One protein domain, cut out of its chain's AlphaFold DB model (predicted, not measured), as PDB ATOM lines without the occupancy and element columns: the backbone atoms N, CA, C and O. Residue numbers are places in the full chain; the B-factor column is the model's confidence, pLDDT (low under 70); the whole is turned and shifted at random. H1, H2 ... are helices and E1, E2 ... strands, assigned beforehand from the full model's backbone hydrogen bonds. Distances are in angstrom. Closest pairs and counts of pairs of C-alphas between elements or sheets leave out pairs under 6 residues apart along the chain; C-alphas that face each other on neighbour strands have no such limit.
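Overview. This is residues 13 to 203 of the 207 residues of an uncharacterized protein of Parcubacteria group bacterium CG2_30_45_37 (UniProt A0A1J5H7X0). A strongly twisted sheet, E1, E2, E3 and E6, lies between the helical hairpin H5 and H6 on one face and H2 on the other, three layers with helices on both faces of a sheet. H7 packs on H2 and H5 to make a bundle of three helices; the small hairpin E4 and E5 has H1 beside E4, and H3 and H4 pack on each other near the beginning of H5. The printed part has 191 residues, with seven named helices and six named strands that follow along the chain as E1 H1 E2 E3 H2 E4 E5 E6 H3 H4 H5 H6 H7, and its class is mixed, helices and strands; the order of the four-stranded sheet is E1, E2, E3, E6, mixed, with E1 and E2 antiparallel, E2 and E3 antiparallel, and E3 and E6 parallel. It is compact and rounded, with a radius of gyration of the C-alphas of 16.7 A and spans of 44 by 43 by 33 A.

Arrangement. E1, residues 13 to 16, is antiparallel to E2, residues 29 to 34, with N 15 and O 30 2.8 A apart. E2 forms a hairpin with E3, residues 41 to 48, where N 31 and O 44 are 2.8 A apart. E3 is parallel to the edge strand E6, residues 92 to 95, with N 47 and O 93 2.9 A apart. H1, residues 19 to 25, only grazes this sheet with residues 21 to 25. E4, residues 75 to 79, and E5, residues 84 to 87, form a hairpin, with N 75 and O 87 2.8 A apart; the closest C-alphas of H1 and E4 are Asp 21 and Ile 75, 6.1 A. H2, residues 53 to 69, is on the four-stranded sheet, its C-alpha Leu 60 6.9 A from Val 94 of E6, the closest pair. H3, residues 99 to 110, touches H4, residues 114 to 118, with C-alphas Phe 108 and Leu 117 closest, 6.5 A. The hub H5, residues 121 to 143, touches H6, residues 147 to 170, at a shallow tilt of 23 degrees, opposite ways, closest at C-alphas Ala 138 and Ala 150, 4.2 A. H6 runs across E3 at 84 degrees on the local plane. H7, residues 184 to 202, touches H5 at a shallow tilt of 22 degrees, the same way, closest at C-alphas Asn 136 and Cys 193, 6.2 A. Every O i to N i+4 pair is within hydrogen-bond range in H1, H2, H3, H4, H5 and H7, and 19 of 20 are in H6.

Along the chain. E1 begins at C-alpha 13, (34.032, 34.645, -17.165). E3 is 21.4 A long, H2 24.8 A, H5 33.3 A, H6 35.0 A and H7 27.1 A. H7 ends at C-alpha 202, (2.536, 12.882, -19.536).

Size, cuts and confidence. The C-alphas farthest apart, Glu 111 and Thr 203, are 50.8 A apart. The printed part has no cut, and the link from H6 to H7, residues 171 to 183, is long. Mean pLDDT of the printed part is 83.7; 21 residues are under 70, among them 47 to 54 and 173 to 177.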
ATOM      1  N   THR A  13      33.995  33.187 -17.291       84.25
ATOM      2  CA  THR A  13      34.032  34.645 -17.165       84.25
ATOM      3  C   THR A  13      32.617  35.190 -17.274       84.25
ATOM      4  O   THR A  13      31.963  35.017 -18.302       84.25
ATOM      5  N   ALA A  14      32.149  35.859 -16.223       83.31
ATOM      6  CA  ALA A  14      30.868  36.551 -16.212       83.31
ATOM      7  C   ALA A  14      31.055  37.999 -16.684       83.31
ATOM      8  O   ALA A  14      31.905  38.741 -16.181       83.31
ATOM      9  N   LYS A  15      30.256  38.405 -17.670       83.94
ATOM     10  CA  LYS A  15      30.239  39.753 -18.243       83.94
ATOM     11  C   LYS A  15      28.837  40.327 -18.110       83.94
ATOM     12  O   LYS A  15      27.856  39.655 -18.419       83.94
ATOM     13  N   LYS A  16      28.734  41.591 -17.700       82.31
ATOM     14  CA  LYS A  16      27.446  42.289 -17.696       82.31
ATOM     15  C   LYS A  16      26.928  42.425 -19.130       82.31
ATOM     16  O   LYS A  16      27.691  42.793 -20.026       82.31
ATOM     17  N   ALA A  17      25.646  42.150 -19.336       81.69
ATOM     18  CA  ALA A  17      25.018  42.318 -20.637       81.69
ATOM     19  C   ALA A  17      24.881  43.801 -21.030       81.69
ATOM     20  O   ALA A  17      25.018  44.716 -20.208       81.69
ATOM     21  N   SER A  18      24.603  44.055 -22.311       82.31
ATOM     22  CA  SER A  18      24.304  45.411 -22.776       82.31
ATOM     23  C   SER A  18      22.986  45.914 -22.172       82.31
ATOM     24  O   SER A  18      22.095  45.123 -21.886       82.31
ATOM     25  N   LEU A  19      22.812  47.236 -22.045       80.56
ATOM     26  CA  LEU A  19      21.555  47.820 -21.545       80.56
ATOM     27  C   LEU A  19      20.333  47.373 -22.368       80.56
ATOM     28  O   LEU A  19      19.235  47.239 -21.837       80.56
ATOM     29  N   TYR A  20      20.522  47.148 -23.672       82.25
ATOM     30  CA  TYR A  20      19.467  46.626 -24.534       82.25
ATOM     31  C   TYR A  20      19.123  45.179 -24.172       82.25
ATOM     32  O   TYR A  20      17.949  44.841 -24.056       82.25
ATOM     33  N   ASP A  21      20.133  44.325 -23.997       77.94
ATOM     34  CA  ASP A  21      19.926  42.911 -23.676       77.94
ATOM     35  C   ASP A  21      19.329  42.723 -22.269       77.94
ATOM     36  O   ASP A  21      18.459  41.874 -22.090       77.94
ATOM     37  N   ASP A  22      19.705  43.578 -21.321       78.19
ATOM     38  CA  ASP A  22      19.112  43.669 -19.983       78.19
ATOM     39  C   ASP A  22      17.617  44.043 -20.070       78.19
ATOM     40  O   ASP A  22      16.738  43.221 -19.803       78.19
ATOM     41  N   LEU A  23      17.298  45.232 -20.600       75.50
ATOM     42  CA  LEU A  23      15.925  45.762 -20.598       75.50
ATOM     43  C   LEU A  23      14.958  45.032 -21.543       75.50
ATOM     44  O   LEU A  23      13.765  44.947 -21.256       75.50
ATOM     45  N   VAL A  24      15.437  44.555 -22.695       78.88
ATOM     46  CA  VAL A  24      14.580  43.972 -23.745       78.88
ATOM     47  C   VAL A  24      14.605  42.446 -23.689       78.88
ATOM     48  O   VAL A  24      13.554  41.793 -23.726       78.88
ATOM     49  N   ASN A  25      15.799  41.861 -23.573       76.06
ATOM     50  CA  ASN A  25      15.981  40.412 -23.643       76.06
ATOM     51  C   ASN A  25      15.955  39.736 -22.262       76.06
ATOM     52  O   ASN A  25      15.824  38.505 -22.216       76.06
ATOM     53  N   GLY A  26      15.987  40.516 -21.171       75.81
ATOM     54  CA  GLY A  26      15.992  40.027 -19.790       75.81
ATOM     55  C   GLY A  26      17.258  39.243 -19.459       75.81
ATOM     56  O   GLY A  26      17.168  38.193 -18.828       75.81
ATOM     57  N   ILE A  27      18.397  39.672 -20.007       82.44
ATOM     58  CA  ILE A  27      19.707  39.051 -19.795       82.44
ATOM     59  C   ILE A  27      20.535  40.038 -18.985       82.44
ATOM     60  O   ILE A  27      20.948  41.058 -19.523       82.44
ATOM     61  N   ASP A  28      20.780  39.737 -17.717       78.88
ATOM     62  CA  ASP A  28      21.567  40.587 -16.821       78.88
ATOM     63  C   ASP A  28      23.069  40.337 -17.009       78.88
ATOM     64  O   ASP A  28      23.883  41.265 -17.092       78.88
ATOM     65  N   GLU A  29      23.440  39.059 -17.123       85.06
ATOM     66  CA  GLU A  29      24.822  38.613 -17.266       85.06
ATOM     67  C   GLU A  29      24.959  37.546 -18.355       85.06
ATOM     68  O   GLU A  29      24.053  36.765 -18.633       85.06
ATOM     69  N   ILE A  30      26.124  37.523 -18.992       85.44
ATOM     70  CA  ILE A  30      26.517  36.526 -19.982       85.44
ATOM     71  C   ILE A  30      27.759  35.839 -19.440       85.44
ATOM     72  O   ILE A  30      28.758  36.493 -19.139       85.44
ATOM     73  N   VAL A  31      27.694  34.521 -19.328       86.38
ATOM     74  CA  VAL A  31      28.802  33.689 -18.874       86.38
ATOM     75  C   VAL A  31      29.430  33.022 -20.081       86.38
ATOM     76  O   VAL A  31      28.754  32.336 -20.848       86.38
ATOM     77  N   GLU A  32      30.728  33.239 -20.243       86.94
ATOM     78  CA  GLU A  32      31.558  32.614 -21.265       86.94
ATOM     79  C   GLU A  32      32.408  31.525 -20.608       86.94
ATOM     80  O   GLU A  32      33.194  31.804 -19.701       86.94
ATOM     81  N   PHE A  33      32.233  30.285 -21.057       86.56
ATOM     82  CA  PHE A  33      33.020  29.132 -20.638       86.56
ATOM     83  C   PHE A  33      34.065  28.832 -21.703       86.56
ATOM     84  O   PHE A  33      33.711  28.514 -22.842       86.56
ATOM     85  N   MET A  34      35.338  28.914 -21.330       82.94
ATOM     86  CA  MET A  34      36.443  28.522 -22.201       82.94
ATOM     87  C   MET A  34      36.728  27.030 -22.046       82.94
ATOM     88  O   MET A  34      36.955  26.545 -20.936       82.94
ATOM     89  N   GLU A  35      36.747  26.295 -23.156       76.50
ATOM     90  CA  GLU A  35      37.251  24.926 -23.168       76.50
ATOM     91  C   GLU A  35      38.790  24.933 -23.123       76.50
ATOM     92  O   GLU A  35      39.414  25.470 -24.048       76.50
ATOM     93  N   PRO A  36      39.420  24.320 -22.100       68.81
ATOM     94  CA  PRO A  36      40.873  24.383 -21.906       68.81
ATOM     95  C   PRO A  36      41.690  23.856 -23.093       68.81
ATOM     96  O   PRO A  36      42.783  24.352 -23.351       68.81
ATOM     97  N   ASP A  37      41.148  22.874 -23.819       72.38
ATOM     98  CA  ASP A  37      41.904  22.094 -24.806       72.38
ATOM     99  C   ASP A  37      41.638  22.499 -26.267       72.38
ATOM    100  O   ASP A  37      42.390  22.114 -27.162       72.38
ATOM    101  N   THR A  38      40.574  23.260 -26.543       68.31
ATOM    102  CA  THR A  38      40.084  23.489 -27.919       68.31
ATOM    103  C   THR A  38      39.978  24.965 -28.297       68.31
ATOM    104  O   THR A  38      39.720  25.273 -29.459       68.31
ATOM    105  N   SER A  39      40.178  25.890 -27.344       68.12
ATOM    106  CA  SER A  39      39.859  27.324 -27.496       68.12
ATOM    107  C   SER A  39      38.393  27.599 -27.881       68.12
ATOM    108  O   SER A  39      38.053  28.729 -28.234       68.12
ATOM    109  N   ALA A  40      37.519  26.587 -27.834       75.00
ATOM    110  CA  ALA A  40      36.096  26.753 -28.076       75.00
ATOM    111  C   ALA A  40      35.449  27.464 -26.884       75.00
ATOM    112  O   ALA A  40      35.822  27.237 -25.732       75.00
ATOM    113  N   THR A  41      34.463  28.316 -27.163       78.75
ATOM    114  CA  THR A  41      33.711  29.023 -26.127       78.75
ATOM    115  C   THR A  41      32.240  28.642 -26.165       78.75
ATOM    116  O   THR A  41      31.591  28.635 -27.214       78.75
ATOM    117  N   THR A  42      31.699  28.314 -24.994       80.44
ATOM    118  CA  THR A  42      30.265  28.078 -24.794       80.44
ATOM    119  C   THR A  42      29.688  29.223 -23.974       80.44
ATOM    120  O   THR A  42      30.321  29.688 -23.033       80.44
ATOM    121  N   HIS A  43      28.487  29.681 -24.324       83.94
ATOM    122  CA  HIS A  43      27.853  30.832 -23.683       83.94
ATOM    123  C   HIS A  43      26.576  30.421 -22.949       83.94
ATOM    124  O   HIS A  43      25.797  29.610 -23.453       83.94
ATOM    125  N   LEU A  44      26.353  31.022 -21.784       81.06
ATOM    126  CA  LEU A  44      25.122  30.935 -21.002       81.06
ATOM    127  C   LEU A  44      24.636  32.354 -20.713       81.06
ATOM    128  O   LEU A  44      25.377  33.172 -20.175       81.06
ATOM    129  N   ALA A  45      23.391  32.648 -21.070       77.88
ATOM    130  CA  ALA A  45      22.736  33.884 -20.676       77.88
ATOM    131  C   ALA A  45      22.073  33.684 -19.308       77.88
ATOM    132  O   ALA A  45      21.313  32.738 -19.102       77.88
ATOM    133  N   LEU A  46      22.346  34.585 -18.376       76.50
ATOM    134  CA  LEU A  46      21.749  34.584 -17.050       76.50
ATOM    135  C   LEU A  46      20.775  35.750 -16.935       76.50
ATOM    136  O   LEU A  46      21.148  36.913 -17.091       76.50
ATOM    137  N   GLY A  47      19.522  35.411 -16.646       66.94
ATOM    138  CA  GLY A  47      18.590  36.344 -16.032       66.94
ATOM    139  C   GLY A  47      18.814  36.282 -14.527       66.94
ATOM    140  O   GLY A  47      18.547  35.259 -13.897       66.94
ATOM    141  N   VAL A  48      19.332  37.347 -13.939       66.75
ATOM    142  CA  VAL A  48      19.504  37.444 -12.493       66.75
ATOM    143  C   VAL A  48      18.256  38.108 -11.943       66.75
ATOM    144  O   VAL A  48      17.874  39.192 -12.370       66.75
ATOM    145  N   ASP A  49      17.584  37.463 -10.996       59.88
ATOM    146  CA  ASP A  49      16.493  38.103 -10.280       59.88
ATOM    147  C   ASP A  49      16.708  38.053  -8.777       59.88
ATOM    148  O   ASP A  49      16.997  37.015  -8.183       59.88
ATOM    149  N   ILE A  50      16.546  39.211  -8.155       54.25
ATOM    150  CA  ILE A  50      16.586  39.371  -6.710       54.25
ATOM    151  C   ILE A  50      15.195  39.830  -6.282       54.25
ATOM    152  O   ILE A  50      15.015  40.960  -5.833       54.25
ATOM    153  N   THR A  51      14.180  38.991  -6.484       51.44
ATOM    154  CA  THR A  51      12.791  39.338  -6.150       51.44
ATOM    155  C   THR A  51      11.926  38.105  -5.837       51.44
ATOM    156  O   THR A  51      12.396  36.968  -5.792       51.44
ATOM    157  N   PHE A  52      10.665  38.359  -5.475       52.62
ATOM    158  CA  PHE A  52       9.706  37.406  -4.914       52.62
ATOM    159  C   PHE A  52       9.123  36.457  -5.982       52.62
ATOM    160  O   PHE A  52       9.082  36.782  -7.162       52.62
ATOM    161  N   GLY A  53       8.633  35.285  -5.556       59.00
ATOM    162  CA  GLY A  53       8.362  34.123  -6.423       59.00
ATOM    163  C   GLY A  53       7.504  34.340  -7.680       59.00
ATOM    164  O   GLY A  53       7.697  33.618  -8.652       59.00
ATOM    165  N   THR A  54       6.605  35.326  -7.726       68.62
ATOM    166  CA  THR A  54       5.783  35.598  -8.920       68.62
ATOM    167  C   THR A  54       6.602  36.087 -10.117       68.62
ATOM    168  O   THR A  54       6.317  35.700 -11.249       68.62
ATOM    169  N   ASP A  55       7.630  36.908  -9.888       79.94
ATOM    170  CA  ASP A  55       8.461  37.457 -10.968       79.94
ATOM    171  C   ASP A  55       9.364  36.377 -11.581       79.94
ATOM    172  O   ASP A  55       9.568  36.328 -12.796       79.94
ATOM    173  N   VAL A  56       9.811  35.436 -10.746       85.81
ATOM    174  CA  VAL A  56      10.626  34.283 -11.149       85.81
ATOM    175  C   VAL A  56       9.854  33.357 -12.091       85.81
ATOM    176  O   VAL A  56      10.383  32.986 -13.137       85.81
ATOM    177  N   ILE A  57       8.596  33.035 -11.768       89.69
ATOM    178  CA  ILE A  57       7.744  32.180 -12.616       89.69
ATOM    179  C   ILE A  57       7.557  32.814 -13.998       89.69
ATOM    180  O   ILE A  57       7.800  32.158 -15.007       89.69
ATOM    181  N   ASN A  58       7.241  34.112 -14.060       87.69
ATOM    182  CA  ASN A  58       7.063  34.817 -15.333       87.69
ATOM    183  C   ASN A  58       8.323  34.767 -16.219       87.69
ATOM    184  O   ASN A  58       8.226  34.674 -17.445       87.69
ATOM    185  N   LYS A  59       9.521  34.835 -15.620       87.12
ATOM    186  CA  LYS A  59      10.785  34.705 -16.364       87.12
ATOM    187  C   LYS A  59      11.003  33.281 -16.878       87.12
ATOM    188  O   LYS A  59      11.447  33.124 -18.016       87.12
ATOM    189  N   LEU A  60      10.683  32.268 -16.075       91.94
ATOM    190  CA  LEU A  60      10.773  30.862 -16.477       91.94
ATOM    191  C   LEU A  60       9.788  30.539 -17.611       91.94
ATOM    192  O   LEU A  60      10.197  29.957 -18.617       91.94
ATOM    193  N   ASP A  61       8.546  31.015 -17.519       92.31
ATOM    194  CA  ASP A  61       7.546  30.877 -18.584       92.31
ATOM    195  C   ASP A  61       7.991  31.562 -19.873       92.31
ATOM    196  O   ASP A  61       7.873  30.993 -20.956       92.31
ATOM    197  N   LYS A  62       8.615  32.742 -19.777       90.25
ATOM    198  CA  LYS A  62       9.199  33.404 -20.947       90.25
ATOM    199  C   LYS A  62      10.277  32.542 -21.613       90.25
ATOM    200  O   LYS A  62      10.362  32.539 -22.838       90.25
ATOM    201  N   ILE A  63      11.103  31.822 -20.848       92.31
ATOM    202  CA  ILE A  63      12.091  30.888 -21.414       92.31
ATOM    203  C   ILE A  63      11.375  29.724 -22.105       92.31
ATOM    204  O   ILE A  63      11.706  29.418 -23.251       92.31
ATOM    205  N   LYS A  64      10.375  29.118 -21.454       93.88
ATOM    206  CA  LYS A  64       9.560  28.035 -22.023       93.88
ATOM    207  C   LYS A  64       8.928  28.451 -23.359       93.88
ATOM    208  O   LYS A  64       9.141  27.775 -24.362       93.88
ATOM    209  N   ASP A  65       8.274  29.610 -23.405       93.44
ATOM    210  CA  ASP A  65       7.683  30.188 -24.619       93.44
ATOM    211  C   ASP A  65       8.708  30.388 -25.744       93.44
ATOM    212  O   ASP A  65       8.408  30.174 -26.922       93.44
ATOM    213  N   GLN A  66       9.915  30.844 -25.397       91.56
ATOM    214  CA  GLN A  66      10.984  31.061 -26.371       91.56
ATOM    215  C   GLN A  66      11.526  29.745 -26.944       91.56
ATOM    216  O   GLN A  66      11.893  29.663 -28.119       91.56
ATOM    217  N   ILE A  67      11.554  28.689 -26.126       93.75
ATOM    218  CA  ILE A  67      11.888  27.344 -26.591       93.75
ATOM    219  C   ILE A  67      10.858  26.892 -27.625       93.75
ATOM    220  O   ILE A  67      11.251  26.495 -28.716       93.75
ATOM    221  N   GLU A  68       9.559  27.011 -27.341       92.94
ATOM    222  CA  GLU A  68       8.499  26.594 -28.275       92.94
ATOM    223  C   GLU A  68       8.600  27.294 -29.631       92.94
ATOM    224  O   GLU A  68       8.494  26.656 -30.682       92.94
ATOM    225  N   LYS A  69       8.858  28.604 -29.609       91.94
ATOM    226  CA  LYS A  69       8.986  29.440 -30.810       91.94
ATOM    227  C   LYS A  69      10.288  29.212 -31.576       91.94
ATOM    228  O   LYS A  69      10.377  29.614 -32.736       91.94
ATOM    229  N   GLY A  70      11.288  28.571 -30.969       89.50
ATOM    230  CA  GLY A  70      12.608  28.394 -31.573       89.50
ATOM    231  C   GLY A  70      13.445  29.677 -31.610       89.50
ATOM    232  O   GLY A  70      14.321  29.805 -32.465       89.50
ATOM    233  N   ASP A  71      13.161  30.639 -30.727       87.38
ATOM    234  CA  ASP A  71      13.796  31.964 -30.672       87.38
ATOM    235  C   ASP A  71      14.509  32.229 -29.332       87.38
ATOM    236  O   ASP A  71      14.685  33.377 -28.908       87.38
ATOM    237  N   LEU A  72      14.955  31.152 -28.673       86.38
ATOM    238  CA  LEU A  72      15.618  31.204 -27.375       86.38
ATOM    239  C   LEU A  72      16.797  32.176 -27.369       86.38
ATOM    240  O   LEU A  72      17.696  32.084 -28.193       86.38
ATOM    241  N   GLY A  73      16.800  33.086 -26.393       72.25
ATOM    242  CA  GLY A  73      17.950  33.914 -26.034       72.25
ATOM    243  C   GLY A  73      18.712  34.541 -27.200       72.25
ATOM    244  O   GLY A  73      19.720  34.008 -27.659       72.25
ATOM    245  N   VAL A  74      18.260  35.722 -27.618       79.88
ATOM    246  CA  VAL A  74      19.017  36.596 -28.517       79.88
ATOM    247  C   VAL A  74      19.853  37.558 -27.678       79.88
ATOM    248  O   VAL A  74      19.299  38.352 -26.920       79.88
ATOM    249  N   ILE A  75      21.174  37.491 -27.820       79.56
ATOM    250  CA  ILE A  75      22.103  38.516 -27.341       79.56
ATOM    251  C   ILE A  75      22.451  39.370 -28.551       79.56
ATOM    252  O   ILE A  75      23.153  38.908 -29.450       79.56
ATOM    253  N   LYS A  76      21.949  40.603 -28.600       73.25
ATOM    254  CA  LYS A  76      22.091  41.467 -29.778       73.25
ATOM    255  C   LYS A  76      23.491  42.062 -29.902       73.25
ATOM    256  O   LYS A  76      23.969  42.293 -31.011       73.25
ATOM    257  N   TYR A  77      24.144  42.307 -28.766       70.75
ATOM    258  CA  TYR A  77      25.451  42.954 -28.705       70.75
ATOM    259  C   TYR A  77      26.427  42.143 -27.856       70.75
ATOM    260  O   TYR A  77      26.906  42.613 -26.824       70.75
ATOM    261  N   LEU A  78      26.739  40.921 -28.295       77.12
ATOM    262  CA  LEU A  78      27.793  40.141 -27.661       77.12
ATOM    263  C   LEU A  78      29.153  40.701 -28.080       77.12
ATOM    264  O   LEU A  78      29.439  40.842 -29.272       77.12
ATOM    265  N   LEU A  79      29.979  41.015 -27.085       74.25
ATOM    266  CA  LEU A  79      31.368  41.404 -27.266       74.25
ATOM    267  C   LEU A  79      32.248  40.508 -26.390       74.25
ATOM    268  O   LEU A  79      32.285  40.651 -25.166       74.25
ATOM    269  N   THR A  80      32.955  39.589 -27.033       69.25
ATOM    270  CA  THR A  80      34.040  38.805 -26.443       69.25
ATOM    271  C   THR A  80      35.348  39.143 -27.149       69.25
ATOM    272  O   THR A  80      35.361  39.880 -28.139       69.25
ATOM    273  N   ASP A  81      36.460  38.612 -26.647       68.88
ATOM    274  CA  ASP A  81      37.767  38.828 -27.274       68.88
ATOM    275  C   ASP A  81      37.836  38.201 -28.677       68.88
ATOM    276  O   ASP A  81      38.612  38.637 -29.526       68.88
ATOM    277  N   THR A  82      36.995  37.197 -28.937       66.12
ATOM    278  CA  THR A  82      36.987  36.396 -30.167       66.12
ATOM    279  C   THR A  82      35.740  36.602 -31.027       66.12
ATOM    280  O   THR A  82      35.724  36.183 -32.185       66.12
ATOM    281  N   TYR A  83      34.699  37.261 -30.508       71.31
ATOM    282  CA  TYR A  83      33.420  37.409 -31.191       71.31
ATOM    283  C   TYR A  83      32.775  38.776 -30.946       71.31
ATOM    284  O   TYR A  83      32.673  39.259 -29.820       71.31
ATOM    285  N   ARG A  84      32.260  39.381 -32.020       79.62
ATOM    286  CA  ARG A  84      31.424  40.581 -31.951       79.62
ATOM    287  C   ARG A  84      30.210  40.411 -32.849       79.62
ATOM    288  O   ARG A  84      30.364  40.321 -34.065       79.62
ATOM    289  N   GLY A  85      29.016  40.428 -32.271       81.44
ATOM    290  CA  GLY A  85      27.790  40.305 -33.054       81.44
ATOM    291  C   GLY A  85      26.590  39.805 -32.268       81.44
ATOM    292  O   GLY A  85      26.565  39.844 -31.039       81.44
ATOM    293  N   GLU A  86      25.591  39.349 -33.018       85.75
ATOM    294  CA  GLU A  86      24.357  38.791 -32.481       85.75
ATOM    295  C   GLU A  86      24.476  37.273 -32.320       85.75
ATOM    296  O   GLU A  86      24.738  36.559 -33.289       85.75
ATOM    297  N   MET A  87      24.212  36.775 -31.115       85.25
ATOM    298  CA  MET A  87      24.146  35.344 -30.835       85.25
ATOM    299  C   MET A  87      22.705  34.937 -30.533       85.25
ATOM    300  O   MET A  87      22.028  35.581 -29.734       85.25
ATOM    301  N   LYS A  88      22.234  33.868 -31.179       86.19
ATOM    302  CA  LYS A  88      20.884  33.307 -31.010       86.19
ATOM    303  C   LYS A  88      20.949  31.923 -30.383       86.19
ATOM    304  O   LYS A  88      21.989  31.270 -30.450       86.19
ATOM    305  N   ASN A  89      19.814  31.451 -29.879       86.25
ATOM    306  CA  ASN A  89      19.663  30.136 -29.257       86.25
ATOM    307  C   ASN A  89      20.614  29.952 -28.073       86.25
ATOM    308  O   ASN A  89      21.106  28.850 -27.829       86.25
ATOM    309  N   VAL A  90      20.888  31.044 -27.353       88.19
ATOM    310  CA  VAL A  90      21.737  31.012 -26.165       88.19
ATOM    311  C   VAL A  90      20.910  30.454 -25.008       88.19
ATOM    312  O   VAL A  90      19.866  31.037 -24.696       88.19
ATOM    313  N   PRO A  91      21.347  29.354 -24.364       91.00
ATOM    314  CA  PRO A  91      20.689  28.826 -23.176       91.00
ATOM    315  C   PRO A  91      20.491  29.917 -22.130       91.00
ATOM    316  O   PRO A  91      21.381  30.744 -21.920       91.00
ATOM    317  N   LYS A  92      19.322  29.914 -21.491       91.25
ATOM    318  CA  LYS A  92      18.958  30.867 -20.444       91.25
ATOM    319  C   LYS A  92      18.665  30.146 -19.140       91.25
ATOM    320  O   LYS A  92      18.001  29.114 -19.157       91.25
ATOM    321  N   ALA A  93      19.114  30.723 -18.033       91.06
ATOM    322  CA  ALA A  93      18.713  30.315 -16.692       91.06
ATOM    323  C   ALA A  93      18.358  31.547 -15.855       91.06
ATOM    324  O   ALA A  93      18.967  32.609 -16.010       91.06
ATOM    325  N   VAL A  94      17.370  31.390 -14.980       90.38
ATOM    326  CA  VAL A  94      16.988  32.373 -13.968       90.38
ATOM    327  C   VAL A  94      17.654  31.986 -12.660       90.38
ATOM    328  O   VAL A  94      17.486  30.861 -12.199       90.38
ATOM    329  N   ILE A  95      18.398  32.895 -12.044       87.50
ATOM    330  CA  ILE A  95      18.985  32.650 -10.725       87.50
ATOM    331  C   ILE A  95      18.413  33.622  -9.706       87.50
ATOM    332  O   ILE A  95      18.169  34.785 -10.023       87.50
ATOM    333  N   GLY A  96      18.244  33.158  -8.472       85.06
ATOM    334  CA  GLY A  96      17.788  34.016  -7.391       85.06
ATOM    335  C   GLY A  96      17.993  33.419  -6.006       85.06
ATOM    336  O   GLY A  96      18.333  32.249  -5.834       85.06
ATOM    337  N   CYS A  97      17.811  34.257  -4.994       85.38
ATOM    338  CA  CYS A  97      17.816  33.851  -3.593       85.38
ATOM    339  C   CYS A  97      16.921  34.779  -2.781       85.38
ATOM    340  O   CYS A  97      16.641  35.911  -3.184       85.38
ATOM    341  N   ASP A  98      16.474  34.313  -1.622       85.31
ATOM    342  CA  ASP A  98      15.724  35.159  -0.713       85.31
ATOM    343  C   ASP A  98      16.591  36.276  -0.096       85.31
ATOM    344  O   ASP A  98      17.825  36.230  -0.048       85.31
ATOM    345  N   MET A  99      15.925  37.305   0.436       81.19
ATOM    346  CA  MET A  99      16.601  38.450   1.059       81.19
ATOM    347  C   MET A  99      17.496  38.060   2.242       81.19
ATOM    348  O   MET A  99      18.450  38.773   2.550       81.19
ATOM    349  N   LYS A 100      17.201  36.955   2.937       82.00
ATOM    350  CA  LYS A 100      17.986  36.525   4.099       82.00
ATOM    351  C   LYS A 100      19.352  36.014   3.639       82.00
ATOM    352  O   LYS A 100      20.366  36.468   4.168       82.00
ATOM    353  N   ASN A 101      19.371  35.137   2.641       80.44
ATOM    354  CA  ASN A 101      20.589  34.609   2.034       80.44
ATOM    355  C   ASN A 101      21.367  35.714   1.306       80.44
ATOM    356  O   ASN A 101      22.587  35.796   1.442       80.44
ATOM    357  N   LEU A 102      20.678  36.632   0.621       81.94
ATOM    358  CA  LEU A 102      21.325  37.774  -0.024       81.94
ATOM    359  C   LEU A 102      22.051  38.687   0.971       81.94
ATOM    360  O   LEU A 102      23.179  39.113   0.715       81.94
ATOM    361  N   ASN A 103      21.417  39.001   2.103       82.75
ATOM    362  CA  ASN A 103      22.023  39.840   3.136       82.75
ATOM    363  C   ASN A 103      23.286  39.192   3.717       82.75
ATOM    364  O   ASN A 103      24.270  39.885   3.973       82.75
ATOM    365  N   GLU A 104      23.280  37.869   3.886       83.00
ATOM    366  CA  GLU A 104      24.449  37.104   4.330       83.00
ATOM    367  C   GLU A 104      25.607  37.205   3.321       83.00
ATOM    368  O   GLU A 104      26.720  37.587   3.693       83.00
ATOM    369  N   ILE A 105      25.334  36.970   2.033       82.44
ATOM    370  CA  ILE A 105      26.337  37.080   0.961       82.44
ATOM    371  C   ILE A 105      26.881  38.513   0.878       82.44
ATOM    372  O   ILE A 105      28.094  38.727   0.829       82.44
ATOM    373  N   THR A 106      25.989  39.506   0.921       81.12
ATOM    374  CA  THR A 106      26.343  40.931   0.840       81.12
ATOM    375  C   THR A 106      27.233  41.339   2.006       81.12
ATOM    376  O   THR A 106      28.230  42.035   1.813       81.12
ATOM    377  N   LYS A 107      26.936  40.856   3.217       85.31
ATOM    378  CA  LYS A 107      27.766  41.098   4.397       85.31
ATOM    379  C   LYS A 107      29.182  40.556   4.207       85.31
ATOM    380  O   LYS A 107      30.143  41.289   4.426       85.31
ATOM    381  N   PHE A 108      29.336  39.306   3.767       83.25
ATOM    382  CA  PHE A 108      30.667  38.733   3.539       83.25
ATOM    383  C   PHE A 108      31.443  39.449   2.430       83.25
ATOM    384  O   PHE A 108      32.668  39.564   2.519       83.25
ATOM    385  N   TRP A 109      30.741  39.962   1.419       80.12
ATOM    386  CA  TRP A 109      31.332  40.769   0.357       80.12
ATOM    387  C   TRP A 109      31.846  42.118   0.864       80.12
ATOM    388  O   TRP A 109      33.016  42.434   0.648       80.12
ATOM    389  N   LEU A 110      31.028  42.859   1.618       79.69
ATOM    390  CA  LEU A 110      31.425  44.134   2.229       79.69
ATOM    391  C   LEU A 110      32.578  43.973   3.230       79.69
ATOM    392  O   LEU A 110      33.439  44.840   3.331       79.69
ATOM    393  N   GLU A 111      32.630  42.846   3.942       86.88
ATOM    394  CA  GLU A 111      33.710  42.512   4.880       86.88
ATOM    395  C   GLU A 111      34.984  41.981   4.188       86.88
ATOM    396  O   GLU A 111      35.952  41.632   4.864       86.88
ATOM    397  N   GLY A 112      35.007  41.871   2.852       81.25
ATOM    398  CA  GLY A 112      36.167  41.386   2.099       81.25
ATOM    399  C   GLY A 112      36.506  39.909   2.341       81.25
ATOM    400  O   GLY A 112      37.622  39.466   2.049       81.25
ATOM    401  N   LYS A 113      35.562  39.109   2.856       83.75
ATOM    402  CA  LYS A 113      35.759  37.697   3.231       83.75
ATOM    403  C   LYS A 113      35.712  36.764   2.016       83.75
ATOM    404  O   LYS A 113      34.923  35.823   1.962       83.75
ATOM    405  N   LYS A 114      36.615  36.977   1.053       78.12
ATOM    406  CA  LYS A 114      36.672  36.238  -0.226       78.12
ATOM    407  C   LYS A 114      36.714  34.713  -0.061       78.12
ATOM    408  O   LYS A 114      36.025  34.010  -0.786       78.12
ATOM    409  N   LYS A 115      37.465  34.195   0.923       78.62
ATOM    410  CA  LYS A 115      37.526  32.745   1.205       78.62
ATOM    411  C   LYS A 115      36.185  32.172   1.675       78.62
ATOM    412  O   LYS A 115      35.842  31.060   1.303       78.62
ATOM    413  N   VAL A 116      35.435  32.934   2.476       79.81
ATOM    414  CA  VAL A 116      34.112  32.522   2.969       79.81
ATOM    415  C   VAL A 116      33.105  32.533   1.826       79.81
ATOM    416  O   VAL A 116      32.351  31.581   1.691       79.81
ATOM    417  N   LEU A 117      33.144  33.564   0.973       77.75
ATOM    418  CA  LEU A 117      32.311  33.644  -0.229       77.75
ATOM    419  C   LEU A 117      32.569  32.487  -1.199       77.75
ATOM    420  O   LEU A 117      31.620  31.870  -1.665       77.75
ATOM    421  N   ALA A 118      33.839  32.153  -1.449       77.25
ATOM    422  CA  ALA A 118      34.211  31.054  -2.341       77.25
ATOM    423  C   ALA A 118      33.677  29.689  -1.868       77.25
ATOM    424  O   ALA A 118      33.395  28.824  -2.687       77.25
ATOM    425  N   GLN A 119      33.521  29.509  -0.555       80.12
ATOM    426  CA  GLN A 119      33.013  28.282   0.071       80.12
ATOM    427  C   GLN A 119      31.547  28.404   0.516       80.12
ATOM    428  O   GLN A 119      31.054  27.564   1.274       80.12
ATOM    429  N   HIS A 120      30.859  29.476   0.118       82.94
ATOM    430  CA  HIS A 120      29.517  29.763   0.593       82.94
ATOM    431  C   HIS A 120      28.498  28.839  -0.078       82.94
ATOM    432  O   HIS A 120      28.515  28.659  -1.294       82.94
ATOM    433  N   ARG A 121      27.536  28.322   0.696       85.44
ATOM    434  CA  ARG A 121      26.476  27.426   0.191       85.44
ATOM    435  C   ARG A 121      25.652  28.021  -0.956       85.44
ATOM    436  O   ARG A 121      25.125  27.283  -1.775       85.44
ATOM    437  N   ALA A 122      25.570  29.350  -1.041       83.69
ATOM    438  CA  ALA A 122      24.862  30.033  -2.126       83.69
ATOM    439  C   ALA A 122      25.464  29.750  -3.510       83.69
ATOM    440  O   ALA A 122      24.724  29.753  -4.484       83.69
ATOM    441  N   LYS A 123      26.771  29.466  -3.597       86.25
ATOM    442  CA  LYS A 123      27.406  29.041  -4.849       86.25
ATOM    443  C   LYS A 123      26.776  27.746  -5.358       86.25
ATOM    444  O   LYS A 123      26.330  27.689  -6.497       86.25
ATOM    445  N   PHE A 124      26.657  26.751  -4.482       89.19
ATOM    446  CA  PHE A 124      25.989  25.486  -4.790       89.19
ATOM    447  C   PHE A 124      24.506  25.703  -5.087       89.19
ATOM    448  O   PHE A 124      24.014  25.215  -6.086       89.19
ATOM    449  N   MET A 125      23.807  26.530  -4.312       90.12
ATOM    450  CA  MET A 125      22.404  26.842  -4.600       90.12
ATOM    451  C   MET A 125      22.200  27.419  -6.014       90.12
ATOM    452  O   MET A 125      21.251  27.047  -6.694       90.12
ATOM    453  N   ILE A 126      23.092  28.307  -6.470       89.12
ATOM    454  CA  ILE A 126      23.049  28.876  -7.825       89.12
ATOM    455  C   ILE A 126      23.362  27.812  -8.880       89.12
ATOM    456  O   ILE A 126      22.636  27.709  -9.866       89.12
ATOM    457  N   LEU A 127      24.415  27.012  -8.679       91.50
ATOM    458  CA  LEU A 127      24.766  25.926  -9.598       91.50
ATOM    459  C   LEU A 127      23.615  24.921  -9.735       91.50
ATOM    460  O   LEU A 127      23.276  24.543 -10.852       91.50
ATOM    461  N   ASP A 128      22.972  24.550  -8.629       93.62
ATOM    462  CA  ASP A 128      21.839  23.626  -8.616       93.62
ATOM    463  C   ASP A 128      20.619  24.193  -9.361       93.62
ATOM    464  O   ASP A 128      20.071  23.531 -10.244       93.62
ATOM    465  N   GLN A 129      20.261  25.462  -9.112       93.12
ATOM    466  CA  GLN A 129      19.203  26.149  -9.866       93.12
ATOM    467  C   GLN A 129      19.476  26.135 -11.372       93.12
ATOM    468  O   GLN A 129      18.556  25.889 -12.156       93.12
ATOM    469  N   ILE A 130      20.723  26.406 -11.778       93.69
ATOM    470  CA  ILE A 130      21.131  26.390 -13.183       93.69
ATOM    471  C   ILE A 130      20.994  24.970 -13.744       93.69
ATOM    472  O   ILE A 130      20.280  24.788 -14.725       93.69
ATOM    473  N   MET A 131      21.613  23.958 -13.128       95.19
ATOM    474  CA  MET A 131      21.576  22.571 -13.621       95.19
ATOM    475  C   MET A 131      20.146  22.056 -13.784       95.19
ATOM    476  O   MET A 131      19.791  21.509 -14.830       95.19
ATOM    477  N   MET A 132      19.304  22.288 -12.779       95.44
ATOM    478  CA  MET A 132      17.910  21.868 -12.789       95.44
ATOM    479  C   MET A 132      17.135  22.494 -13.952       95.44
ATOM    480  O   MET A 132      16.426  21.781 -14.664       95.44
ATOM    481  N   GLN A 133      17.306  23.793 -14.203       96.00
ATOM    482  CA  GLN A 133      16.678  24.462 -15.344       96.00
ATOM    483  C   GLN A 133      17.227  23.963 -16.679       96.00
ATOM    484  O   GLN A 133      16.442  23.642 -17.568       96.00
ATOM    485  N   LEU A 134      18.554  23.857 -16.828       95.75
ATOM    486  CA  LEU A 134      19.177  23.399 -18.072       95.75
ATOM    487  C   LEU A 134      18.685  21.993 -18.448       95.75
ATOM    488  O   LEU A 134      18.310  21.769 -19.595       95.75
ATOM    489  N   ASN A 135      18.626  21.069 -17.485       96.62
ATOM    490  CA  ASN A 135      18.128  19.712 -17.710       96.62
ATOM    491  C   ASN A 135      16.645  19.700 -18.120       96.62
ATOM    492  O   ASN A 135      16.279  19.084 -19.120       96.62
ATOM    493  N   ASN A 136      15.782  20.409 -17.387       96.56
ATOM    494  CA  ASN A 136      14.345  20.411 -17.674       96.56
ATOM    495  C   ASN A 136      14.011  21.108 -18.998       96.56
ATOM    496  O   ASN A 136      13.186  20.610 -19.766       96.56
ATOM    497  N   PHE A 137      14.679  22.220 -19.307       96.00
ATOM    498  CA  PHE A 137      14.496  22.913 -20.576       96.00
ATOM    499  C   PHE A 137      15.106  22.162 -21.762       96.00
ATOM    500  O   PHE A 137      14.535  22.226 -22.849       96.00
ATOM    501  N   ALA A 138      16.193  21.402 -21.578       95.50
ATOM    502  CA  ALA A 138      16.696  20.499 -22.614       95.50
ATOM    503  C   ALA A 138      15.638  19.452 -22.988       95.50
ATOM    504  O   ALA A 138      15.284  19.329 -24.159       95.50
ATOM    505  N   GLN A 139      15.077  18.764 -21.990       95.44
ATOM    506  CA  GLN A 139      14.027  17.762 -22.198       95.44
ATOM    507  C   GLN A 139      12.762  18.374 -22.816       95.44
ATOM    508  O   GLN A 139      12.176  17.800 -23.736       95.44
ATOM    509  N   TYR A 140      12.364  19.567 -22.359       95.44
ATOM    510  CA  TYR A 140      11.240  20.293 -22.945       95.44
ATOM    511  C   TYR A 140      11.489  20.621 -24.422       95.44
ATOM    512  O   TYR A 140      10.637  20.353 -25.267       95.44
ATOM    513  N   ALA A 141      12.674  21.144 -24.748       94.62
ATOM    514  CA  ALA A 141      13.065  21.479 -26.112       94.62
ATOM    515  C   ALA A 141      13.051  20.253 -27.039       94.62
ATOM    516  O   ALA A 141      12.563  20.348 -28.163       94.62
ATOM    517  N   GLU A 142      13.516  19.090 -26.577       94.25
ATOM    518  CA  GLU A 142      13.414  17.838 -27.344       94.25
ATOM    519  C   GLU A 142      11.955  17.463 -27.618       94.25
ATOM    520  O   GLU A 142      11.592  17.165 -28.759       94.25
ATOM    521  N   LYS A 143      11.095  17.554 -26.598       92.75
ATOM    522  CA  LYS A 143       9.663  17.255 -26.711       92.75
ATOM    523  C   LYS A 143       8.950  18.152 -27.726       92.75
ATOM    524  O   LYS A 143       8.102  17.663 -28.473       92.75
ATOM    525  N   VAL A 144       9.291  19.441 -27.783       94.12
ATOM    526  CA  VAL A 144       8.706  20.396 -28.744       94.12
ATOM    527  C   VAL A 144       9.466  20.460 -30.077       94.12
ATOM    528  O   VAL A 144       9.272  21.389 -30.854       94.12
ATOM    529  N   SER A 145      10.287  19.447 -30.383       94.50
ATOM    530  CA  SER A 145      11.024  19.310 -31.652       94.50
ATOM    531  C   SER A 145      12.022  20.441 -31.937       94.50
ATOM    532  O   SER A 145      12.211  20.846 -33.083       94.50
ATOM    533  N   GLN A 146      12.713  20.914 -30.899       94.94
ATOM    534  CA  GLN A 146      13.745  21.956 -30.957       94.94
ATOM    535  C   GLN A 146      15.139  21.391 -30.598       94.94
ATOM    536  O   GLN A 146      15.751  21.796 -29.603       94.94
ATOM    537  N   PRO A 147      15.701  20.460 -31.398       93.62
ATOM    538  CA  PRO A 147      16.921  19.722 -31.045       93.62
ATOM    539  C   PRO A 147      18.178  20.601 -30.963       93.62
ATOM    540  O   PRO A 147      19.102  20.297 -30.211       93.62
ATOM    541  N   VAL A 148      18.232  21.709 -31.712       92.75
ATOM    542  CA  VAL A 148      19.359  22.659 -31.648       92.75
ATOM    543  C   VAL A 148      19.396  23.361 -30.289       92.75
ATOM    544  O   VAL A 148      20.466  23.482 -29.690       92.75
ATOM    545  N   ILE A 149      18.228  23.779 -29.792       93.94
ATOM    546  CA  ILE A 149      18.075  24.410 -28.478       93.94
ATOM    547  C   ILE A 149      18.384  23.399 -27.369       93.94
ATOM    548  O   ILE A 149      19.194  23.697 -26.490       93.94
ATOM    549  N   ALA A 150      17.833  22.183 -27.458       94.62
ATOM    550  CA  ALA A 150      18.143  21.101 -26.524       94.62
ATOM    551  C   ALA A 150      19.651  20.821 -26.443       94.62
ATOM    552  O   ALA A 150      20.230  20.753 -25.360       94.62
ATOM    553  N   GLY A 151      20.321  20.741 -27.598       92.75
ATOM    554  CA  GLY A 151      21.770  20.575 -27.666       92.75
ATOM    555  C   GLY A 151      22.544  21.724 -27.011       92.75
ATOM    556  O   GLY A 151      23.587  21.480 -26.408       92.75
ATOM    557  N   GLY A 152      22.044  22.960 -27.098       91.12
ATOM    558  CA  GLY A 152      22.590  24.116 -26.381       91.12
ATOM    559  C   GLY A 152      22.543  23.933 -24.868       91.12
ATOM    560  O   GLY A 152      23.582  24.021 -24.214       91.12
ATOM    561  N   PHE A 153      21.367  23.611 -24.327       94.44
ATOM    562  CA  PHE A 153      21.191  23.344 -22.899       94.44
ATOM    563  C   PHE A 153      22.079  22.193 -22.410       94.44
ATOM    564  O   PHE A 153      22.810  22.362 -21.437       94.44
ATOM    565  N   ASN A 154      22.100  21.068 -23.130       95.06
ATOM    566  CA  ASN A 154      22.897  19.888 -22.778       95.06
ATOM    567  C   ASN A 154      24.412  20.156 -22.760       95.06
ATOM    568  O   ASN A 154      25.133  19.568 -21.953       95.06
ATOM    569  N   ARG A 155      24.922  21.032 -23.639       92.25
ATOM    570  CA  ARG A 155      26.339  21.438 -23.610       92.25
ATOM    571  C   ARG A 155      26.670  22.224 -22.347       92.25
ATOM    572  O   ARG A 155      27.661  21.916 -21.696       92.25
ATOM    573  N   VAL A 156      25.839  23.205 -21.996       91.56
ATOM    574  CA  VAL A 156      26.053  24.007 -20.785       91.56
ATOM    575  C   VAL A 156      25.880  23.152 -19.531       91.56
ATOM    576  O   VAL A 156      26.691  23.268 -18.621       91.56
ATOM    577  N   LEU A 157      24.890  22.254 -19.499       94.56
ATOM    578  CA  LEU A 157      24.634  21.375 -18.355       94.56
ATOM    579  C   LEU A 157      25.888  20.583 -17.972       94.56
ATOM    580  O   LEU A 157      26.322  20.665 -16.832       94.56
ATOM    581  N   LYS A 158      26.537  19.939 -18.948       93.62
ATOM    582  CA  LYS A 158      27.785  19.186 -18.730       93.62
ATOM    583  C   LYS A 158      28.912  20.032 -18.140       93.62
ATOM    584  O   LYS A 158      29.709  19.539 -17.348       93.62
ATOM    585  N   ILE A 159      29.009  21.295 -18.552       91.62
ATOM    586  CA  ILE A 159      30.016  22.222 -18.025       91.62
ATOM    587  C   ILE A 159      29.704  22.540 -16.559       91.62
ATOM    588  O   ILE A 159      30.596  22.472 -15.717       91.62
ATOM    589  N   VAL A 160      28.442  22.842 -16.247       91.81
ATOM    590  CA  VAL A 160      28.005  23.183 -14.885       91.81
ATOM    591  C   VAL A 160      28.095  21.979 -13.941       91.81
ATOM    592  O   VAL A 160      28.549  22.152 -12.814       91.81
ATOM    593  N   GLU A 161      27.771  20.768 -14.401       93.50
ATOM    594  CA  GLU A 161      27.966  19.515 -13.652       93.50
ATOM    595  C   GLU A 161      29.441  19.308 -13.289       93.50
ATOM    596  O   GLU A 161      29.779  19.058 -12.134       93.50
ATOM    597  N   LYS A 162      30.351  19.515 -14.249       91.81
ATOM    598  CA  LYS A 162      31.793  19.441 -13.984       91.81
ATOM    599  C   LYS A 162      32.237  20.473 -12.941       91.81
ATOM    600  O   LYS A 162      33.019  20.145 -12.052       91.81
ATOM    601  N   ILE A 163      31.742  21.710 -13.035       90.75
ATOM    602  CA  ILE A 163      32.039  22.764 -12.052       90.75
ATOM    603  C   ILE A 163      31.525  22.362 -10.668       90.75
ATOM    604  O   ILE A 163      32.234  22.540  -9.681       90.75
ATOM    605  N   TRP A 164      30.311  21.818 -10.583       91.31
ATOM    606  CA  TRP A 164      29.752  21.321  -9.329       91.31
ATOM    607  C   TRP A 164      30.673  20.287  -8.677       91.31
ATOM    608  O   TRP A 164      31.043  20.456  -7.513       91.31
ATOM    609  N   ASP A 165      31.095  19.272  -9.432       90.25
ATOM    610  CA  ASP A 165      31.966  18.203  -8.937       90.25
ATOM    611  C   ASP A 165      33.320  18.742  -8.452       90.25
ATOM    612  O   ASP A 165      33.785  18.402  -7.359       90.25
ATOM    613  N   GLU A 166      33.942  19.636  -9.226       89.19
ATOM    614  CA  GLU A 166      35.208  20.279  -8.859       89.19
ATOM    615  C   GLU A 166      35.088  21.099  -7.566       89.19
ATOM    616  O   GLU A 166      35.997  21.102  -6.733       89.19
ATOM    617  N   GLU A 167      33.972  21.798  -7.375       86.06
ATOM    618  CA  GLU A 167      33.730  22.636  -6.202       86.06
ATOM    619  C   GLU A 167      33.357  21.828  -4.963       86.06
ATOM    620  O   GLU A 167      33.765  22.177  -3.851       86.06
ATOM    621  N   LEU A 168      32.650  20.713  -5.144       86.44
ATOM    622  CA  LEU A 168      32.320  19.792  -4.065       86.44
ATOM    623  C   LEU A 168      33.594  19.212  -3.427       86.44
ATOM    624  O   LEU A 168      33.702  19.171  -2.201       86.44
ATOM    625  N   VAL A 169      34.602  18.863  -4.238       86.56
ATOM    626  CA  VAL A 169      35.916  18.379  -3.763       86.56
ATOM    627  C   VAL A 169      36.680  19.448  -2.971       86.56
ATOM    628  O   VAL A 169      37.436  19.122  -2.052       86.56
ATOM    629  N   LYS A 170      36.484  20.735  -3.284       83.19
ATOM    630  CA  LYS A 170      37.141  21.860  -2.590       83.19
ATOM    631  C   LYS A 170      36.535  22.144  -1.206       83.19
ATOM    632  O   LYS A 170      37.134  22.898  -0.429       83.19
ATOM    633  N   LEU A 171      35.367  21.584  -0.871       78.25
ATOM    634  CA  LEU A 171      34.739  21.811   0.428       78.25
ATOM    635  C   LEU A 171      35.477  21.067   1.555       78.25
ATOM    636  O   LEU A 171      35.626  19.845   1.511       78.25
ATOM    637  N   PRO A 172      35.884  21.764   2.633       71.62
ATOM    638  CA  PRO A 172      36.469  21.097   3.786       71.62
ATOM    639  C   PRO A 172      35.409  20.244   4.496       71.62
ATOM    640  O   PRO A 172      34.389  20.776   4.942       71.62
ATOM    641  N   GLY A 173      35.686  18.944   4.629       67.88
ATOM    642  CA  GLY A 173      34.916  18.013   5.459       67.88
ATOM    643  C   GLY A 173      34.081  16.962   4.726       67.88
ATOM    644  O   GLY A 173      33.625  16.064   5.417       67.88
ATOM    645  N   GLY A 174      33.940  17.023   3.392       54.34
ATOM    646  CA  GLY A 174      33.153  16.063   2.600       54.34
ATOM    647  C   GLY A 174      31.656  16.117   2.935       54.34
ATOM    648  O   GLY A 174      31.254  15.686   4.003       54.34
ATOM    649  N   GLU A 175      30.849  16.678   2.032       53.88
ATOM    650  CA  GLU A 175      29.408  16.945   2.217       53.88
ATOM    651  C   GLU A 175      29.068  17.792   3.458       53.88
ATOM    652  O   GLU A 175      28.870  17.323   4.577       53.88
ATOM    653  N   LYS A 176      28.934  19.105   3.244       62.06
ATOM    654  CA  LYS A 176      28.167  19.946   4.170       62.06
ATOM    655  C   LYS A 176      26.681  19.744   3.891       62.06
ATOM    656  O   LYS A 176      26.313  19.436   2.765       62.06
ATOM    657  N   ASP A 177      25.840  19.979   4.892       67.50
ATOM    658  CA  ASP A 177      24.395  20.113   4.693       67.50
ATOM    659  C   ASP A 177      24.125  21.234   3.668       67.50
ATOM    660  O   ASP A 177      24.182  22.426   3.982       67.50
ATOM    661  N   LEU A 178      23.918  20.834   2.410       77.25
ATOM    662  CA  LEU A 178      23.585  21.694   1.274       77.25
ATOM    663  C   LEU A 178      22.063  21.846   1.135       77.25
ATOM    664  O   LEU A 178      21.547  22.063   0.044       77.25
ATOM    665  N   SER A 179      21.316  21.746   2.235       80.75
ATOM    666  CA  SER A 179      19.882  21.996   2.204       80.75
ATOM    667  C   SER A 179      19.573  23.456   1.851       80.75
ATOM    668  O   SER A 179      19.927  24.405   2.564       80.75
ATOM    669  N   PHE A 180      18.854  23.627   0.742       83.75
ATOM    670  CA  PHE A 180      18.339  24.913   0.262       83.75
ATOM    671  C   PHE A 180      16.833  25.073   0.509       83.75
ATOM    672  O   PHE A 180      16.254  26.090   0.144       83.75
ATOM    673  N   SER A 181      16.189  24.106   1.175       78.00
ATOM    674  CA  SER A 181      14.729  24.068   1.373       78.00
ATOM    675  C   SER A 181      14.171  25.245   2.179       78.00
ATOM    676  O   SER A 181      12.967  25.490   2.156       78.00
ATOM    677  N   GLY A 182      15.026  25.995   2.877       84.25
ATOM    678  CA  GLY A 182      14.648  27.236   3.550       84.25
ATOM    679  C   GLY A 182      14.548  28.461   2.633       84.25
ATOM    680  O   GLY A 182      13.983  29.464   3.063       84.25
ATOM    681  N   ASP A 183      15.088  28.407   1.410       88.31
ATOM    682  CA  ASP A 183      15.050  29.517   0.457       88.31
ATOM    683  C   ASP A 183      13.796  29.431  -0.420       88.31
ATOM    684  O   ASP A 183      13.562  28.463  -1.146       88.31
ATOM    685  N   ARG A 184      12.961  30.470  -0.340       89.00
ATOM    686  CA  ARG A 184      11.687  30.517  -1.071       89.00
ATOM    687  C   ARG A 184      11.877  30.591  -2.583       89.00
ATOM    688  O   ARG A 184      11.116  29.953  -3.296       89.00
ATOM    689  N   VAL A 185      12.863  31.349  -3.058       88.81
ATOM    690  CA  VAL A 185      13.103  31.544  -4.494       88.81
ATOM    691  C   VAL A 185      13.629  30.255  -5.112       88.81
ATOM    692  O   VAL A 185      13.119  29.812  -6.138       88.81
ATOM    693  N   TYR A 186      14.579  29.607  -4.435       91.12
ATOM    694  CA  TYR A 186      15.069  28.287  -4.820       91.12
ATOM    695  C   TYR A 186      13.922  27.275  -4.941       91.12
ATOM    696  O   TYR A 186      13.803  26.592  -5.958       91.12
ATOM    697  N   ASN A 187      13.049  27.200  -3.930       91.69
ATOM    698  CA  ASN A 187      11.922  26.269  -3.955       91.69
ATOM    699  C   ASN A 187      10.944  26.569  -5.091       91.69
ATOM    700  O   ASN A 187      10.502  25.631  -5.737       91.69
ATOM    701  N   THR A 188      10.658  27.840  -5.381       92.06
ATOM    702  CA  THR A 188       9.802  28.208  -6.518       92.06
ATOM    703  C   THR A 188      10.385  27.731  -7.849       92.06
ATOM    704  O   THR A 188       9.665  27.152  -8.657       92.06
ATOM    705  N   ILE A 189      11.693  27.914  -8.076       92.56
ATOM    706  CA  ILE A 189      12.365  27.418  -9.292       92.56
ATOM    707  C   ILE A 189      12.302  25.888  -9.354       92.56
ATOM    708  O   ILE A 189      12.027  25.319 -10.412       92.56
ATOM    709  N   ARG A 190      12.540  25.223  -8.219       93.62
ATOM    710  CA  ARG A 190      12.498  23.765  -8.113       93.62
ATOM    711  C   ARG A 190      11.117  23.209  -8.430       93.62
ATOM    712  O   ARG A 190      11.002  22.324  -9.270       93.62
ATOM    713  N   GLU A 191      10.084  23.748  -7.794       93.81
ATOM    714  CA  GLU A 191       8.688  23.353  -8.000       93.81
ATOM    715  C   GLU A 191       8.278  23.534  -9.464       93.81
ATOM    716  O   GLU A 191       7.751  22.596 -10.061       93.81
ATOM    717  N   TYR A 192       8.626  24.669 -10.080       94.12
ATOM    718  CA  TYR A 192       8.391  24.901 -11.507       94.12
ATOM    719  C   TYR A 192       9.042  23.826 -12.387       94.12
ATOM    720  O   TYR A 192       8.410  23.257 -13.278       94.12
ATOM    721  N   CYS A 193      10.315  23.512 -12.134       94.06
ATOM    722  CA  CYS A 193      11.038  22.497 -12.897       94.06
ATOM    723  C   CYS A 193      10.446  21.092 -12.692       94.06
ATOM    724  O   CYS A 193      10.328  20.326 -13.645       94.06
ATOM    725  N   GLU A 194      10.037  20.750 -11.467       93.12
ATOM    726  CA  GLU A 194       9.359  19.487 -11.163       93.12
ATOM    727  C   GLU A 194       8.005  19.369 -11.883       93.12
ATOM    728  O   GLU A 194       7.650  18.287 -12.358       93.12
ATOM    729  N   GLU A 195       7.244  20.461 -11.978       92.62
ATOM    730  CA  GLU A 195       5.991  20.520 -12.736       92.62
ATOM    731  C   GLU A 195       6.230  20.358 -14.238       92.62
ATOM    732  O   GLU A 195       5.606  19.496 -14.863       92.62
ATOM    733  N   LEU A 196       7.205  21.078 -14.800       91.19
ATOM    734  CA  LEU A 196       7.585  20.954 -16.208       91.19
ATOM    735  C   LEU A 196       8.022  19.521 -16.556       91.19
ATOM    736  O   LEU A 196       7.649  18.984 -17.600       91.19
ATOM    737  N   ASN A 197       8.755  18.855 -15.662       87.38
ATOM    738  CA  ASN A 197       9.138  17.457 -15.850       87.38
ATOM    739  C   ASN A 197       7.921  16.517 -15.886       87.38
ATOM    740  O   ASN A 197       7.832  15.615 -16.720       87.38
ATOM    741  N   LYS A 198       6.934  16.733 -15.005       87.25
ATOM    742  CA  LYS A 198       5.682  15.954 -15.022       87.25
ATOM    743  C   LYS A 198       4.928  16.161 -16.335       87.25
ATOM    744  O   LYS A 198       4.445  15.183 -16.906       87.25
ATOM    745  N   GLU A 199       4.872  17.392 -16.845       82.56
ATOM    746  CA  GLU A 199       4.307  17.679 -18.170       82.56
ATOM    747  C   GLU A 199       5.058  16.917 -19.271       82.56
ATOM    748  O   GLU A 199       4.433  16.363 -20.183       82.56
ATOM    749  N   ASN A 200       6.390  16.850 -19.199       76.62
ATOM    750  CA  ASN A 200       7.220  16.124 -20.163       76.62
ATOM    751  C   ASN A 200       6.888  14.632 -20.218       76.62
ATOM    752  O   ASN A 200       6.764  14.080 -21.310       76.62
ATOM    753  N   LEU A 201       6.659  14.006 -19.063       72.75
ATOM    754  CA  LEU A 201       6.350  12.579 -18.956       72.75
ATOM    755  C   LEU A 201       4.912  12.217 -19.372       72.75
ATOM    756  O   LEU A 201       4.654  11.067 -19.725       72.75
ATOM    757  N   GLN A 202       3.965  13.163 -19.329       65.31
ATOM    758  CA  GLN A 202       2.536  12.882 -19.536       65.31
ATOM    759  C   GLN A 202       2.022  13.113 -20.966       65.31
ATOM    760  O   GLN A 202       0.970  12.577 -21.317       65.31
ATOM    761  N   THR A 203       2.705  13.895 -21.810       54.38
ATOM    762  CA  THR A 203       2.200  14.200 -23.165       54.38
ATOM    763  C   THR A 203       2.935  13.384 -24.232       54.38
ATOM    764  O   THR A 203       4.145  13.563 -24.378       54.38
TER     765      THR A 203